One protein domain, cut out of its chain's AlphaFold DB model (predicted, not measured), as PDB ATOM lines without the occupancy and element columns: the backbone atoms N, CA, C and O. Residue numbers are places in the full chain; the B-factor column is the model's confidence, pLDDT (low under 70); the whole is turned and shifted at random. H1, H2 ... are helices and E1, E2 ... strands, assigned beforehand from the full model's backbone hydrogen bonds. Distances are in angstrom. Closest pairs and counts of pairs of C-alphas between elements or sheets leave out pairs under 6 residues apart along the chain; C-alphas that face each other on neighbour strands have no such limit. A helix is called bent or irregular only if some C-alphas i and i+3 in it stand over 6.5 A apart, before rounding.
ATOM      1  N   LEU A   2     -10.308 -21.588  42.648       94.00
ATOM      2  CA  LEU A   2     -10.289 -23.007  42.984       94.00
ATOM      3  C   LEU A   2     -10.040 -23.165  44.491       94.00
ATOM      4  O   LEU A   2      -9.011 -22.681  44.975       94.00
ATOM      5  N   PRO A   3     -10.948 -23.811  45.245       94.38
ATOM      6  CA  PRO A   3     -10.729 -24.061  46.664       94.38
ATOM      7  C   PRO A   3      -9.637 -25.122  46.852       94.38
ATOM      8  O   PRO A   3      -9.660 -26.165  46.201       94.38
ATOM      9  N   ILE A   4      -8.688 -24.865  47.756       96.56
ATOM     10  CA  ILE A   4      -7.612 -25.807  48.115       96.56
ATOM     11  C   ILE A   4      -7.883 -26.415  49.490       96.56
ATOM     12  O   ILE A   4      -7.788 -27.623  49.683       96.56
ATOM     13  N   THR A   5      -8.232 -25.568  50.456       96.19
ATOM     14  CA  THR A   5      -8.678 -25.964  51.795       96.19
ATOM     15  C   THR A   5      -9.833 -25.064  52.225       96.19
ATOM     16  O   THR A   5     -10.174 -24.110  51.530       96.19
ATOM     17  N   ALA A   6     -10.397 -25.305  53.411       91.69
ATOM     18  CA  ALA A   6     -11.401 -24.413  53.997       91.69
ATOM     19  C   ALA A   6     -10.909 -22.961  54.205       91.69
ATOM     20  O   ALA A   6     -11.726 -22.062  54.366       91.69
ATOM     21  N   GLU A   7      -9.591 -22.721  54.200       94.75
ATOM     22  CA  GLU A   7      -8.988 -21.405  54.468       94.75
ATOM     23  C   GLU A   7      -8.113 -20.879  53.320       94.75
ATOM     24  O   GLU A   7      -7.463 -19.844  53.460       94.75
ATOM     25  N   LYS A   8      -8.021 -21.604  52.199       95.12
ATOM     26  CA  LYS A   8      -7.130 -21.251  51.087       95.12
ATOM     27  C   LYS A   8      -7.782 -21.537  49.749       95.12
ATOM     28  O   LYS A   8      -8.329 -22.617  49.537       95.12
ATOM     29  N   SER A   9      -7.639 -20.591  48.832       95.81
ATOM     30  CA  SER A   9      -8.072 -20.704  47.440       95.81
ATOM     31  C   SER A   9      -6.996 -20.148  46.514       95.81
ATOM     32  O   SER A   9      -6.187 -19.323  46.934       95.81
ATOM     33  N   VAL A  10      -6.995 -20.601  45.263       95.38
ATOM     34  CA  VAL A  10      -6.184 -20.023  44.185       95.38
ATOM     35  C   VAL A  10      -7.114 -19.311  43.205       95.38
ATOM     36  O   VAL A  10      -8.099 -19.887  42.736       95.38
ATOM     37  N   GLY A  11      -6.831 -18.041  42.928       91.44
ATOM     38  CA  GLY A  11      -7.481 -17.252  41.884       91.44
ATOM     39  C   GLY A  11      -6.627 -17.241  40.619       91.44
ATOM     40  O   GLY A  11      -5.408 -17.154  40.710       91.44
ATOM     41  N   TYR A  12      -7.280 -17.337  39.464       91.75
ATOM     42  CA  TYR A  12      -6.685 -17.033  38.166       91.75
ATOM     43  C   TYR A  12      -7.509 -15.889  37.588       91.75
ATOM     44  O   TYR A  12      -8.740 -15.992  37.569       91.75
ATOM     45  N   CYS A  13      -6.835 -14.812  37.199       89.81
ATOM     46  CA  CYS A  13      -7.422 -13.688  36.489       89.81
ATOM     47  C   CYS A  13      -6.801 -13.699  35.092       89.81
ATOM     48  O   CYS A  13      -5.601 -13.464  34.941       89.81
ATOM     49  N   ASP A  14      -7.604 -14.102  34.108       91.50
ATOM     50  CA  ASP A  14      -7.175 -14.291  32.728       91.50
ATOM     51  C   ASP A  14      -7.728 -13.152  31.868       91.50
ATOM     52  O   ASP A  14      -8.907 -12.801  31.961       91.50
ATOM     53  N   TYR A  15      -6.882 -12.614  30.993       91.56
ATOM     54  CA  TYR A  15      -7.224 -11.495  30.121       91.56
ATOM     55  C   TYR A  15      -7.532 -11.989  28.710       91.56
ATOM     56  O   TYR A  15      -6.755 -12.739  28.115       91.56
ATOM     57  N   PHE A  16      -8.659 -11.538  28.158       92.06
ATOM     58  CA  PHE A  16      -9.115 -11.923  26.825       92.06
ATOM     59  C   PHE A  16      -9.382 -10.680  25.975       92.06
ATOM     60  O   PHE A  16     -10.302  -9.913  26.252       92.06
ATOM     61  N   PHE A  17      -8.598 -10.510  24.911       90.75
ATOM     62  CA  PHE A  17      -8.733  -9.408  23.956       90.75
ATOM     63  C   PHE A  17      -9.373  -9.908  22.659       90.75
ATOM     64  O   PHE A  17      -9.036 -10.990  22.178       90.75
ATOM     65  N   ILE A  18     -10.302  -9.127  22.094       90.69
ATOM     66  CA  ILE A  18     -11.141  -9.526  20.943       90.69
ATOM     67  C   ILE A  18     -10.302  -9.952  19.732       90.69
ATOM     68  O   ILE A  18     -10.650 -10.909  19.043       90.69
ATOM     69  N   ASP A  19      -9.209  -9.245  19.466       91.50
ATOM     70  CA  ASP A  19      -8.303  -9.501  18.348       91.50
ATOM     71  C   ASP A  19      -7.057 -10.307  18.754       91.50
ATOM     72  O   ASP A  19      -6.195 -10.575  17.918       91.50
ATOM     73  N   GLY A  20      -6.964 -10.702  20.028       90.19
ATOM     74  CA  GLY A  20      -5.814 -11.396  20.603       90.19
ATOM     75  C   GLY A  20      -4.547 -10.543  20.716       90.19
ATOM     76  O   GLY A  20      -3.505 -11.082  21.090       90.19
ATOM     77  N   ASN A  21      -4.608  -9.243  20.410       92.69
ATOM     78  CA  ASN A  21      -3.444  -8.369  20.458       92.69
ATOM     79  C   ASN A  21      -3.380  -7.625  21.790       92.69
ATOM     80  O   ASN A  21      -4.334  -6.977  22.216       92.69
ATOM     81  N   VAL A  22      -2.205  -7.655  22.413       94.69
ATOM     82  CA  VAL A  22      -1.899  -6.832  23.585       94.69
ATOM     83  C   VAL A  22      -1.179  -5.580  23.102       94.69
ATOM     84  O   VAL A  22       0.018  -5.610  22.813       94.69
ATOM     85  N   ASN A  23      -1.923  -4.486  22.961       94.75
ATOM     86  CA  ASN A  23      -1.344  -3.173  22.696       94.75
ATOM     87  C   ASN A  23      -0.866  -2.507  24.002       94.75
ATOM     88  O   ASN A  23      -1.013  -3.058  25.092       94.75
ATOM     89  N   GLU A  24      -0.276  -1.316  23.899       97.25
ATOM     90  CA  GLU A  24       0.286  -0.608  25.058       97.25
ATOM     91  C   GLU A  24      -0.764  -0.282  26.130       97.25
ATOM     92  O   GLU A  24      -0.484  -0.399  27.321       97.25
ATOM     93  N   GLU A  25      -1.985   0.075  25.726       94.94
ATOM     94  CA  GLU A  25      -3.084   0.367  26.650       94.94
ATOM     95  C   GLU A  25      -3.561  -0.898  27.375       94.94
ATOM     96  O   GLU A  25      -3.727  -0.890  28.593       94.94
ATOM     97  N   ALA A  26      -3.706  -2.006  26.648       95.06
ATOM     98  CA  ALA A  26      -4.031  -3.309  27.208       95.06
ATOM     99  C   ALA A  26      -2.964  -3.775  28.207       95.06
ATOM    100  O   ALA A  26      -3.302  -4.247  29.290       95.06
ATOM    101  N   GLN A  27      -1.680  -3.608  27.874       96.56
ATOM    102  CA  GLN A  27      -0.590  -3.929  28.794       96.56
ATOM    103  C   GLN A  27      -0.645  -3.057  30.051       96.56
ATOM    104  O   GLN A  27      -0.529  -3.581  31.156       96.56
ATOM    105  N   ALA A  28      -0.885  -1.752  29.903       96.75
ATOM    106  CA  ALA A  28      -1.012  -0.843  31.036       96.75
ATOM    107  C   ALA A  28      -2.198  -1.203  31.948       96.75
ATOM    108  O   ALA A  28      -2.067  -1.128  33.169       96.75
ATOM    109  N   LEU A  29      -3.330  -1.628  31.373       94.88
ATOM    110  CA  LEU A  29      -4.475  -2.129  32.135       94.88
ATOM    111  C   LEU A  29      -4.101  -3.387  32.924       94.88
ATOM    112  O   LEU A  29      -4.313  -3.413  34.130       94.88
ATOM    113  N   MET A  30      -3.503  -4.391  32.274       95.75
ATOM    114  CA  MET A  30      -3.087  -5.631  32.944       95.75
ATOM    115  C   MET A  30      -2.089  -5.369  34.075       95.75
ATOM    116  O   MET A  30      -2.180  -5.973  35.144       95.75
ATOM    117  N   ASP A  31      -1.144  -4.451  33.859       96.62
ATOM    118  CA  ASP A  31      -0.164  -4.074  34.874       96.62
ATOM    119  C   ASP A  31      -0.835  -3.366  36.055       96.62
ATOM    120  O   ASP A  31      -0.484  -3.623  37.209       96.62
ATOM    121  N   TRP A  32      -1.802  -2.483  35.796       97.06
ATOM    122  CA  TRP A  32      -2.550  -1.813  36.855       97.06
ATOM    123  C   TRP A  32      -3.451  -2.790  37.618       97.06
ATOM    124  O   TRP A  32      -3.399  -2.820  38.848       97.06
ATOM    125  N   GLU A  33      -4.218  -3.630  36.922       96.31
ATOM    126  CA  GLU A  33      -5.113  -4.599  37.553       96.31
ATOM    127  C   GLU A  33      -4.321  -5.607  38.389       96.31
ATOM    128  O   GLU A  33      -4.597  -5.775  39.574       96.31
ATOM    129  N   GLY A  34      -3.259  -6.196  37.833       94.19
ATOM    130  CA  GLY A  34      -2.460  -7.204  38.528       94.19
ATOM    131  C   GLY A  34      -1.655  -6.676  39.721       94.19
ATOM    132  O   GLY A  34      -1.467  -7.403  40.698       94.19
ATOM    133  N   ASN A  35      -1.171  -5.430  39.668       94.81
ATOM    134  CA  ASN A  35      -0.299  -4.890  40.719       94.81
ATOM    135  C   ASN A  35      -1.024  -4.003  41.737       94.81
ATOM    136  O   ASN A  35      -0.528  -3.855  42.858       94.81
ATOM    137  N   ILE A  36      -2.159  -3.406  41.365       97.06
ATOM    138  CA  ILE A  36      -2.911  -2.471  42.207       97.06
ATOM    139  C   ILE A  36      -4.278  -3.058  42.564       97.06
ATOM    140  O   ILE A  36      -4.490  -3.390  43.727       97.06
ATOM    141  N   LEU A  37      -5.171  -3.243  41.587       96.19
ATOM    142  CA  LEU A  37      -6.571  -3.603  41.854       96.19
ATOM    143  C   LEU A  37      -6.709  -4.973  42.533       96.19
ATOM    144  O   LEU A  37      -7.271  -5.091  43.618       96.19
ATOM    145  N   GLU A  38      -6.116  -6.009  41.942       94.69
ATOM    146  CA  GLU A  38      -6.154  -7.374  42.477       94.69
ATOM    147  C   GLU A  38      -5.478  -7.454  43.847       94.69
ATOM    148  O   GLU A  38      -5.847  -8.259  44.705       94.69
ATOM    149  N   LYS A  39      -4.477  -6.603  44.092       95.00
ATOM    150  CA  LYS A  39      -3.850  -6.517  45.408       95.00
ATOM    151  C   LYS A  39      -4.829  -5.972  46.452       95.00
ATOM    152  O   LYS A  39      -4.884  -6.524  47.552       95.00
ATOM    153  N   GLU A  40      -5.570  -4.918  46.128       97.62
ATOM    154  CA  GLU A  40      -6.571  -4.323  47.019       97.62
ATOM    155  C   GLU A  40      -7.672  -5.335  47.370       97.62
ATOM    156  O   GLU A  40      -7.951  -5.552  48.554       97.62
ATOM    157  N   ASP A  41      -8.207  -6.042  46.373       96.00
ATOM    158  CA  ASP A  41      -9.228  -7.075  46.579       96.00
ATOM    159  C   ASP A  41      -8.719  -8.238  47.440       96.00
ATOM    160  O   ASP A  41      -9.388  -8.682  48.385       96.00
ATOM    161  N   ASN A  42      -7.497  -8.713  47.180       95.12
ATOM    162  CA  ASN A  42      -6.890  -9.774  47.982       95.12
ATOM    163  C   ASN A  42      -6.676  -9.345  49.439       95.12
ATOM    164  O   ASN A  42      -6.943 -10.128  50.358       95.12
ATOM    165  N   ASP A  43      -6.226  -8.110  49.675       96.88
ATOM    166  CA  ASP A  43      -6.026  -7.586  51.025       96.88
ATOM    167  C   ASP A  43      -7.357  -7.521  51.798       96.88
ATOM    168  O   ASP A  43      -7.401  -7.917  52.972       96.88
ATOM    169  N   LEU A  44      -8.459  -7.122  51.146       96.75
ATOM    170  CA  LEU A  44      -9.801  -7.109  51.741       96.75
ATOM    171  C   LEU A  44     -10.277  -8.514  52.132       96.75
ATOM    172  O   LEU A  44     -10.703  -8.729  53.271       96.75
ATOM    173  N   ILE A  45     -10.171  -9.489  51.227       95.00
ATOM    174  CA  ILE A  45     -10.632 -10.865  51.476       95.00
ATOM    175  C   ILE A  45      -9.804 -11.522  52.587       95.00
ATOM    176  O   ILE A  45     -10.353 -12.174  53.483       95.00
ATOM    177  N   VAL A  46      -8.481 -11.327  52.584       95.31
ATOM    178  CA  VAL A  46      -7.591 -11.857  53.627       95.31
ATOM    179  C   VAL A  46      -7.887 -11.209  54.979       95.31
ATOM    180  O   VAL A  46      -7.915 -11.907  56.000       95.31
ATOM    181  N   ALA A  47      -8.129  -9.896  55.015       95.06
ATOM    182  CA  ALA A  47      -8.514  -9.196  56.235       95.06
ATOM    183  C   ALA A  47      -9.863  -9.697  56.773       95.06
ATOM    184  O   ALA A  47      -9.957 -10.008  57.964       95.06
ATOM    185  N   ALA A  48     -10.869  -9.865  55.910       92.56
ATOM    186  CA  ALA A  48     -12.171 -10.413  56.280       92.56
ATOM    187  C   ALA A  48     -12.045 -11.835  56.849       92.56
ATOM    188  O   ALA A  48     -12.557 -12.113  57.935       92.56
ATOM    189  N   HIS A  49     -11.287 -12.719  56.190       92.62
ATOM    190  CA  HIS A  49     -11.047 -14.079  56.681       92.62
ATOM    191  C   HIS A  49     -10.379 -14.090  58.064       92.62
ATOM    192  O   HIS A  49     -10.784 -14.851  58.943       92.62
ATOM    193  N   ARG A  50      -9.383 -13.222  58.294       92.44
ATOM    194  CA  ARG A  50      -8.760 -13.064  59.620       92.44
ATOM    195  C   ARG A  50      -9.760 -12.547  60.654       92.44
ATOM    196  O   ARG A  50      -9.787 -13.059  61.769       92.44
ATOM    197  N   GLY A  51     -10.589 -11.570  60.284       91.06
ATOM    198  CA  GLY A  51     -11.617 -10.990  61.149       91.06
ATOM    199  C   GLY A  51     -12.663 -12.008  61.602       91.06
ATOM    200  O   GLY A  51     -12.997 -12.047  62.783       91.06
ATOM    201  N   MET A  52     -13.103 -12.894  60.705       89.25
ATOM    202  CA  MET A  52     -14.087 -13.948  60.996       89.25
ATOM    203  C   MET A  52     -13.580 -15.037  61.955       89.25
ATOM    204  O   MET A  52     -14.374 -15.816  62.475       89.25
ATOM    205  N   LYS A  53     -12.268 -15.098  62.227       88.94
ATOM    206  CA  LYS A  53     -11.701 -15.967  63.276       88.94
ATOM    207  C   LYS A  53     -11.850 -15.370  64.680       88.94
ATOM    208  O   LYS A  53     -11.561 -16.048  65.666       88.94
ATOM    209  N   SER A  54     -12.262 -14.106  64.787       88.44
ATOM    210  CA  SER A  54     -12.544 -13.459  66.065       88.44
ATOM    211  C   SER A  54     -13.786 -14.058  66.720       88.44
ATOM    212  O   SER A  54     -14.787 -14.326  66.066       88.44
ATOM    213  N   LEU A  55     -13.767 -14.174  68.049       82.94
ATOM    214  CA  LEU A  55     -14.948 -14.575  68.822       82.94
ATOM    215  C   LEU A  55     -16.048 -13.500  68.833       82.94
ATOM    216  O   LEU A  55     -17.181 -13.800  69.198       82.94
ATOM    217  N   VAL A  56     -15.715 -12.261  68.454       84.25
ATOM    218  CA  VAL A  56     -16.626 -11.105  68.504       84.25
ATOM    219  C   VAL A  56     -17.500 -11.007  67.252       84.25
ATOM    220  O   VAL A  56     -18.641 -10.563  67.338       84.25
ATOM    221  N   MET A  57     -16.992 -11.435  66.094       76.50
ATOM    222  CA  MET A  57     -17.729 -11.415  64.830       76.50
ATOM    223  C   MET A  57     -17.884 -12.833  64.302       76.50
ATOM    224  O   MET A  57     -16.986 -13.371  63.666       76.50
ATOM    225  N   GLN A  58     -19.041 -13.432  64.582       71.19
ATOM    226  CA  GLN A  58     -19.358 -14.785  64.123       71.19
ATOM    227  C   GLN A  58     -20.147 -14.802  62.810       71.19
ATOM    228  O   GLN A  58     -20.083 -15.787  62.080       71.19
ATOM    229  N   GLN A  59     -20.893 -13.734  62.505       81.06
ATOM    230  CA  GLN A  59     -21.705 -13.605  61.293       81.06
ATOM    231  C   GLN A  59     -21.783 -12.141  60.850       81.06
ATOM    232  O   GLN A  59     -21.860 -11.242  61.687       81.06
TER     233      GLN A  59
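This is residues 2 to 59 of the 92 residues of an uncharacterized protein of Rhizobium rhizoryzae (UniProt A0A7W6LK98). One long, nearly straight helix, H1, makes one limb of a narrow, open U, and the other limb is a small two-strand hairpin, E1 and E2, with the stretched-out link that follows it. Residues 11 to 23 run away from the hairpin and turn into H1, which runs back past it, apart from the strands E1 and E2 at its H1b arm; residues 51 to 59 stick out at the far end. The 58 printed residues hold two named strands and then one named helix, the strands in an antiparallel sheet of order E1 - E2, and the class is mostly helix. The whole is extended, a rod spanning 50 by 21 by 15 A, with a radius of gyration of the C-alphas of 16.2 A.

E1, residues 2 to 5, begins at C-alpha 2 (-10.289, -23.007, 42.984) and is 9.4 A long. E2, residues 8 to 10, is 7.1 A long. H1, residues 24 to 51, was assigned as one helix by its hydrogen bonds but is bent, with C-alphas 35 and 38 6.6 A apart. Its arms are H1a, residues 24 to 35, 16.2 A, and H1b, residues 38 to 51, 19.8 A, ending at C-alpha 51 (-11.617, -10.990, 61.149).

E1 and E2 form a hairpin with a tight link, antiparallel at 156 degrees; N 2 and O 10 are within hydrogen-bond range at 2.8 A. H1a and H1b stand at a shallow tilt of 16 degrees. E1 is apart from both arms. In H1a and H1b every O i to N i+4 pair is within hydrogen-bond range.

The C-alphas farthest apart, of Asp 19 and Leu 55, are 51.2 A apart. The link from E2 to H1 is long, 13 residues. The printed part has no cut, and no printed residue is under 70 in pLDDT.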